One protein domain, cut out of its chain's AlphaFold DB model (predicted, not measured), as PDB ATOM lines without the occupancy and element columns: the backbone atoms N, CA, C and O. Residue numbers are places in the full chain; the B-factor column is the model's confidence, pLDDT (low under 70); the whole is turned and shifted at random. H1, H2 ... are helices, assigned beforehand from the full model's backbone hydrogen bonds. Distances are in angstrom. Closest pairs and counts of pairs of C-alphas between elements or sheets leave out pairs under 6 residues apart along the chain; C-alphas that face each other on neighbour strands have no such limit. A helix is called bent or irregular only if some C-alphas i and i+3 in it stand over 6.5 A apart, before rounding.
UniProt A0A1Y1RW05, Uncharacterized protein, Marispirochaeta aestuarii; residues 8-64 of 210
ATOM      1  N   LEU A   8     148.846 332.740 168.496       55.69
ATOM      2  CA  LEU A   8     148.239 331.949 167.423       55.69
ATOM      3  C   LEU A   8     149.061 331.916 166.121       55.69
ATOM      4  O   LEU A   8     149.084 330.885 165.454       55.69
ATOM      5  N   PHE A   9     149.748 333.001 165.754       57.31
ATOM      6  CA  PHE A   9     150.556 333.058 164.531       57.31
ATOM      7  C   PHE A   9     151.858 332.254 164.656       57.31
ATOM      8  O   PHE A   9     152.368 331.759 163.657       57.31
ATOM      9  N   ALA A  10     152.366 332.080 165.880       59.19
ATOM     10  CA  ALA A  10     153.500 331.202 166.166       59.19
ATOM     11  C   ALA A  10     153.065 329.740 166.392       59.19
ATOM     12  O   ALA A  10     153.794 328.817 166.034       59.19
ATOM     13  N   ALA A  11     151.865 329.518 166.939       66.25
ATOM     14  CA  ALA A  11     151.326 328.182 167.197       66.25
ATOM     15  C   ALA A  11     150.871 327.451 165.919       66.25
ATOM     16  O   ALA A  11     151.009 326.232 165.828       66.25
ATOM     17  N   GLY A  12     150.374 328.183 164.916       75.44
ATOM     18  CA  GLY A  12     149.893 327.606 163.656       75.44
ATOM     19  C   GLY A  12     150.948 326.785 162.897       75.44
ATOM     20  O   GLY A  12     150.702 325.610 162.615       75.44
ATOM     21  N   PRO A  13     152.139 327.342 162.603       78.38
ATOM     22  CA  PRO A  13     153.186 326.624 161.877       78.38
ATOM     23  C   PRO A  13     153.724 325.409 162.642       78.38
ATOM     24  O   PRO A  13     153.970 324.365 162.042       78.38
ATOM     25  N   ALA A  14     153.867 325.521 163.967       70.00
ATOM     26  CA  ALA A  14     154.361 324.433 164.812       70.00
ATOM     27  C   ALA A  14     153.373 323.255 164.867       70.00
ATOM     28  O   ALA A  14     153.775 322.101 164.714       70.00
ATOM     29  N   GLY A  15     152.075 323.544 165.012       77.50
ATOM     30  CA  GLY A  15     151.028 322.524 164.965       77.50
ATOM     31  C   GLY A  15     150.948 321.837 163.601       77.50
ATOM     32  O   GLY A  15     150.845 320.613 163.527       77.50
ATOM     33  N   PHE A  16     151.071 322.607 162.515       82.06
ATOM     34  CA  PHE A  16     151.050 322.061 161.159       82.06
ATOM     35  C   PHE A  16     152.253 321.150 160.874       82.06
ATOM     36  O   PHE A  16     152.077 320.053 160.348       82.06
ATOM     37  N   ALA A  17     153.461 321.554 161.279       78.88
ATOM     38  CA  ALA A  17     154.667 320.738 161.120       78.88
ATOM     39  C   ALA A  17     154.593 319.423 161.919       78.88
ATOM     40  O   ALA A  17     154.995 318.373 161.418       78.88
ATOM     41  N   PHE A  18     154.029 319.462 163.131       77.00
ATOM     42  CA  PHE A  18     153.825 318.271 163.960       77.00
ATOM     43  C   PHE A  18     152.842 317.285 163.316       77.00
ATOM     44  O   PHE A  18     153.142 316.098 163.193       77.00
ATOM     45  N   ILE A  19     151.697 317.785 162.841       82.00
ATOM     46  CA  ILE A  19     150.673 316.974 162.169       82.00
ATOM     47  C   ILE A  19     151.221 316.373 160.870       82.00
ATOM     48  O   ILE A  19     151.036 315.183 160.624       82.00
ATOM     49  N   ALA A  20     151.941 317.159 160.065       78.44
ATOM     50  CA  ALA A  20     152.564 316.668 158.841       78.44
ATOM     51  C   ALA A  20     153.601 315.571 159.141       78.44
ATOM     52  O   ALA A  20     153.549 314.498 158.544       78.44
ATOM     53  N   SER A  21     154.491 315.780 160.118       67.31
ATOM     54  CA  SER A  21     155.496 314.779 160.496       67.31
ATOM     55  C   SER A  21     154.866 313.485 161.022       67.31
ATOM     56  O   SER A  21     155.352 312.398 160.704       67.31
ATOM     57  N   PHE A  22     153.759 313.592 161.761       74.69
ATOM     58  CA  PHE A  22     152.999 312.441 162.240       74.69
ATOM     59  C   PHE A  22     152.365 311.647 161.088       74.69
ATOM     60  O   PHE A  22     152.488 310.423 161.054       74.69
ATOM     61  N   LEU A  23     151.748 312.326 160.111       77.81
ATOM     62  CA  LEU A  23     151.156 311.668 158.940       77.81
ATOM     63  C   LEU A  23     152.208 310.977 158.059       77.81
ATOM     64  O   LEU A  23     151.981 309.846 157.634       77.81
ATOM     65  N   ILE A  24     153.360 311.614 157.810       75.06
ATOM     66  CA  ILE A  24     154.454 310.998 157.035       75.06
ATOM     67  C   ILE A  24     154.993 309.745 157.746       75.06
ATOM     68  O   ILE A  24     155.251 308.728 157.097       75.06
ATOM     69  N   GLY A  25     155.132 309.795 159.076       67.44
ATOM     70  CA  GLY A  25     155.558 308.643 159.871       67.44
ATOM     71  C   GLY A  25     154.560 307.487 159.797       67.44
ATOM     72  O   GLY A  25     154.966 306.345 159.600       67.44
ATOM     73  N   LEU A  26     153.260 307.793 159.885       75.19
ATOM     74  CA  LEU A  26     152.183 306.800 159.820       75.19
ATOM     75  C   LEU A  26     152.158 306.056 158.474       75.19
ATOM     76  O   LEU A  26     151.930 304.851 158.444       75.19
ATOM     77  N   ILE A  27     152.403 306.765 157.365       79.00
ATOM     78  CA  ILE A  27     152.376 306.191 156.008       79.00
ATOM     79  C   ILE A  27     153.626 305.343 155.717       79.00
ATOM     80  O   ILE A  27     153.542 304.387 154.954       79.00
ATOM     81  N   SER A  28     154.769 305.632 156.350       73.38
ATOM     82  CA  SER A  28     156.033 304.913 156.099       73.38
ATOM     83  C   SER A  28     156.103 303.505 156.709       73.38
ATOM     84  O   SER A  28     157.122 302.839 156.564       73.38
ATOM     85  N   GLY A  29     155.073 303.042 157.429       75.56
ATOM     86  CA  GLY A  29     155.055 301.699 158.030       75.56
ATOM     87  C   GLY A  29     156.089 301.481 159.144       75.56
ATOM     88  O   GLY A  29     156.207 300.377 159.670       75.56
ATOM     89  N   VAL A  30     156.820 302.527 159.541       74.12
ATOM     90  CA  VAL A  30     157.761 302.477 160.660       74.12
ATOM     91  C   VAL A  30     156.939 302.393 161.942       74.12
ATOM     92  O   VAL A  30     156.035 303.203 162.154       74.12
ATOM     93  N   GLY A  31     157.215 301.396 162.787       83.81
ATOM     94  CA  GLY A  31     156.402 301.119 163.973       83.81
ATOM     95  C   GLY A  31     156.128 302.384 164.793       83.81
ATOM     96  O   GLY A  31     157.033 303.188 165.003       83.81
ATOM     97  N   PHE A  32     154.890 302.570 165.264       77.31
ATOM     98  CA  PHE A  32     154.418 303.765 165.990       77.31
ATOM     99  C   PHE A  32     155.388 304.258 167.079       77.31
ATOM    100  O   PHE A  32     155.584 305.460 167.265       77.31
ATOM    101  N   LEU A  33     156.055 303.322 167.759       77.06
ATOM    102  CA  LEU A  33     157.042 303.623 168.791       77.06
ATOM    103  C   LEU A  33     158.280 304.358 168.244       77.06
ATOM    104  O   LEU A  33     158.791 305.262 168.900       77.06
ATOM    105  N   SER A  34     158.723 304.035 167.026       81.12
ATOM    106  CA  SER A  34     159.845 304.713 166.363       81.12
ATOM    107  C   SER A  34     159.545 306.192 166.097       81.12
ATOM    108  O   SER A  34     160.415 307.043 166.281       81.12
ATOM    109  N   ILE A  35     158.296 306.519 165.749       81.38
ATOM    110  CA  ILE A  35     157.848 307.894 165.497       81.38
ATOM    111  C   ILE A  35     157.861 308.689 166.804       81.38
ATOM    112  O   ILE A  35     158.364 309.811 166.826       81.38
ATOM    113  N   ILE A  36     157.375 308.101 167.903       83.12
ATOM    114  CA  ILE A  36     157.399 308.733 169.232       83.12
ATOM    115  C   ILE A  36     158.833 309.008 169.678       83.12
ATOM    116  O   ILE A  36     159.136 310.126 170.089       83.12
ATOM    117  N   VAL A  37     159.722 308.018 169.579       84.00
ATOM    118  CA  VAL A  37     161.127 308.174 169.978       84.00
ATOM    119  C   VAL A  37     161.802 309.255 169.133       84.00
ATOM    120  O   VAL A  37     162.455 310.142 169.680       84.00
ATOM    121  N   ARG A  38     161.582 309.261 167.814       82.56
ATOM    122  CA  ARG A  38     162.152 310.268 166.909       82.56
ATOM    123  C   ARG A  38     161.620 311.677 167.184       82.56
ATOM    124  O   ARG A  38     162.409 312.619 167.190       82.56
ATOM    125  N   ALA A  39     160.319 311.819 167.437       81.62
ATOM    126  CA  ALA A  39     159.701 313.093 167.807       81.62
ATOM    127  C   ALA A  39     160.192 313.596 169.174       81.62
ATOM    128  O   ALA A  39     160.405 314.792 169.359       81.62
ATOM    129  N   PHE A  40     160.414 312.687 170.126       85.31
ATOM    130  CA  PHE A  40     160.960 313.030 171.435       85.31
ATOM    131  C   PHE A  40     162.419 313.490 171.332       85.31
ATOM    132  O   PHE A  40     162.772 314.522 171.901       85.31
ATOM    133  N   LEU A  41     163.254 312.782 170.559       85.00
ATOM    134  CA  LEU A  41     164.643 313.182 170.317       85.00
ATOM    135  C   LEU A  41     164.725 314.550 169.631       85.00
ATOM    136  O   LEU A  41     165.488 315.407 170.077       85.00
ATOM    137  N   SER A  42     163.938 314.784 168.578       77.62
ATOM    138  CA  SER A  42     163.946 316.078 167.888       77.62
ATOM    139  C   SER A  42     163.421 317.197 168.790       77.62
ATOM    140  O   SER A  42     164.042 318.256 168.868       77.62
ATOM    141  N   GLY A  43     162.348 316.945 169.542       84.94
ATOM    142  CA  GLY A  43     161.820 317.874 170.538       84.94
ATOM    143  C   GLY A  43     162.862 318.259 171.589       84.94
ATOM    144  O   GLY A  43     163.008 319.441 171.890       84.94
ATOM    145  N   LEU A  44     163.640 317.295 172.090       89.94
ATOM    146  CA  LEU A  44     164.710 317.536 173.063       89.94
ATOM    147  C   LEU A  44     165.811 318.441 172.486       89.94
ATOM    148  O   LEU A  44     166.245 319.387 173.147       89.94
ATOM    149  N   VAL A  45     166.227 318.183 171.243       92.31
ATOM    150  CA  VAL A  45     167.237 318.991 170.541       92.31
ATOM    151  C   VAL A  45     166.743 320.425 170.342       92.31
ATOM    152  O   VAL A  45     167.450 321.374 170.688       92.31
ATOM    153  N   PHE A  46     165.515 320.606 169.849       91.06
ATOM    154  CA  PHE A  46     164.938 321.936 169.640       91.06
ATOM    155  C   PHE A  46     164.676 322.684 170.952       91.06
ATOM    156  O   PHE A  46     164.906 323.891 171.014       91.06
ATOM    157  N   ALA A  47     164.248 321.993 172.013       89.56
ATOM    158  CA  ALA A  47     164.074 322.589 173.336       89.56
ATOM    159  C   ALA A  47     165.411 323.079 173.909       89.56
ATOM    160  O   ALA A  47     165.495 324.205 174.402       89.56
ATOM    161  N   GLY A  48     166.469 322.272 173.786       94.25
ATOM    162  CA  GLY A  48     167.822 322.659 174.183       94.25
ATOM    163  C   GLY A  48     168.324 323.875 173.405       94.25
ATOM    164  O   GLY A  48     168.838 324.821 174.001       94.25
ATOM    165  N   LEU A  49     168.106 323.898 172.089       93.19
ATOM    166  CA  LEU A  49     168.509 325.014 171.233       93.19
ATOM    167  C   LEU A  49     167.724 326.293 171.556       93.19
ATOM    168  O   LEU A  49     168.323 327.354 171.715       93.19
ATOM    169  N   GLY A  50     166.405 326.198 171.731       90.88
ATOM    170  CA  GLY A  50     165.559 327.328 172.124       90.88
ATOM    171  C   GLY A  50     165.938 327.898 173.493       90.88
ATOM    172  O   GLY A  50     166.066 329.115 173.642       90.88
ATOM    173  N   MET A  51     166.198 327.032 174.477       93.06
ATOM    174  CA  MET A  51     166.698 327.451 175.788       93.06
ATOM    175  C   MET A  51     168.088 328.087 175.682       93.06
ATOM    176  O   MET A  51     168.337 329.114 176.312       93.06
ATOM    177  N   GLY A  52     168.963 327.532 174.843       96.00
ATOM    178  CA  GLY A  52     170.280 328.084 174.542       96.00
ATOM    179  C   GLY A  52     170.192 329.499 173.980       96.00
ATOM    180  O   GLY A  52     170.801 330.407 174.536       96.00
ATOM    181  N   VAL A  53     169.375 329.720 172.947       94.44
ATOM    182  CA  VAL A  53     169.159 331.053 172.361       94.44
ATOM    183  C   VAL A  53     168.548 332.012 173.382       94.44
ATOM    184  O   VAL A  53     168.973 333.161 173.457       94.44
ATOM    185  N   ALA A  54     167.603 331.562 174.213       86.88
ATOM    186  CA  ALA A  54     167.018 332.393 175.263       86.88
ATOM    187  C   ALA A  54     168.055 332.821 176.319       86.88
ATOM    188  O   ALA A  54     168.083 333.983 176.729       86.88
ATOM    189  N   LEU A  55     168.935 331.907 176.741       91.44
ATOM    190  CA  LEU A  55     170.037 332.216 177.655       91.44
ATOM    191  C   LEU A  55     171.059 333.147 177.001       91.44
ATOM    192  O   LEU A  55     171.492 334.118 177.625       91.44
ATOM    193  N   LEU A  56     171.398 332.901 175.736       94.62
ATOM    194  CA  LEU A  56     172.314 333.739 174.972       94.62
ATOM    195  C   LEU A  56     171.749 335.149 174.798       94.62
ATOM    196  O   LEU A  56     172.468 336.118 174.995       94.62
ATOM    197  N   GLY A  57     170.448 335.272 174.534       92.81
ATOM    198  CA  GLY A  57     169.749 336.551 174.448       92.81
ATOM    199  C   GLY A  57     169.805 337.334 175.758       92.81
ATOM    200  O   GLY A  57     170.111 338.521 175.751       92.81
ATOM    201  N   ARG A  58     169.604 336.662 176.898       88.56
ATOM    202  CA  ARG A  58     169.733 337.292 178.226       88.56
ATOM    203  C   ARG A  58     171.168 337.702 178.547       88.56
ATOM    204  O   ARG A  58     171.366 338.692 179.241       88.56
ATOM    205  N   THR A  59     172.145 336.947 178.052       92.25
ATOM    206  CA  THR A  59     173.569 337.192 178.316       92.25
ATOM    207  C   THR A  59     174.130 338.298 177.421       92.25
ATOM    208  O   THR A  59     174.877 339.146 177.896       92.25
ATOM    209  N   LEU A  60     173.764 338.305 176.137       94.94
ATOM    210  CA  LEU A  60     174.264 339.253 175.138       94.94
ATOM    211  C   LEU A  60     173.467 340.560 175.102       94.94
ATOM    212  O   LEU A  60     174.032 341.600 174.779       94.94
ATOM    213  N   PHE A  61     172.175 340.526 175.447       93.94
ATOM    214  CA  PHE A  61     171.290 341.693 175.397       93.94
ATOM    215  C   PHE A  61     170.562 341.970 176.727       93.94
ATOM    216  O   PHE A  61     169.338 342.139 176.730       93.94
ATOM    217  N   PRO A  62     171.270 342.064 177.870       84.38
ATOM    218  CA  PRO A  62     170.632 342.359 179.154       84.38
ATOM    219  C   PRO A  62     169.929 343.727 179.164       84.38
ATOM    220  O   PRO A  62     168.953 343.903 179.885       84.38
ATOM    221  N   GLU A  63     170.361 344.677 178.329       81.69
ATOM    222  CA  GLU A  63     169.782 346.028 178.273       81.69
ATOM    223  C   GLU A  63     168.480 346.123 177.463       81.69
ATOM    224  O   GLU A  63     167.694 347.049 177.666       81.69
ATOM    225  N   LEU A  64     168.211 345.164 176.568       81.19
ATOM    226  CA  LEU A  64     166.974 345.142 175.774       81.19
ATOM    227  C   LEU A  64     165.801 344.507 176.526       81.19
ATOM    228  O   LEU A  64     164.659 344.608 176.075       81.19
TER     229      LEU A  64
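What this domain is: This is residues 8 to 64 of the 210 residues of an uncharacterized protein of Marispirochaeta aestuarii (UniProt A0A1Y1RW05). One long helix, H2, makes the length of the model, and a shorter helix, H1, folds back beside its first part, the two making a narrow V-shaped helical hairpin that is joined at residues 28 to 31. The helices meet near this turn and spread from there, and residues 8 to 17 of H1 and 40 to 64, of which 40 to 60 belong to H2, stand free. The printed part has 57 residues with two named helices, H1 then H2, and no named strand; the class is all helix. The whole is only just extended, close to loose, with a radius of gyration of the C-alphas of 15.6 A and spans of 51 by 24 by 10 A.

Where its parts are: H2, the longest helix, has residues 32 to 60 and measures 41.7 A from C-alpha 32 at (154.418, 303.765, 165.990) to C-alpha 60 at (174.264, 339.253, 175.138). H1 has residues 8 to 27 and measures 28.5 A, beginning with C-alpha 8 at (148.239, 331.949, 167.423). H1 is neither bent nor irregular, but only just: C-alphas 10 and 13 are 6.3 A apart.

How they stand to each other: H2 and H1 form a helical hairpin, two helices that follow each other and run opposite ways, at a shallow tilt of 29 degrees. They touch with residues 32 to 35 of H2 and 22 to 26 of H1 alone; their closest C-alphas, those of Ile 35 and Gly 25, are 6.1 A apart. Their centres are 16.0 A apart. In H2 every O i to N i+4 pair is within hydrogen-bond range; in H1 14 of 16 are.

The domain as a whole: The outline is a rod, and the two C-alphas farthest apart, those of Gly 29 and Glu 63, are 50.9 A apart. The printed part has no cut, and the link from H1 to H2, four residues, is tight. The mean pLDDT of the printed part is 81.6; residues 8 to 11, 21 and 25 are under 70.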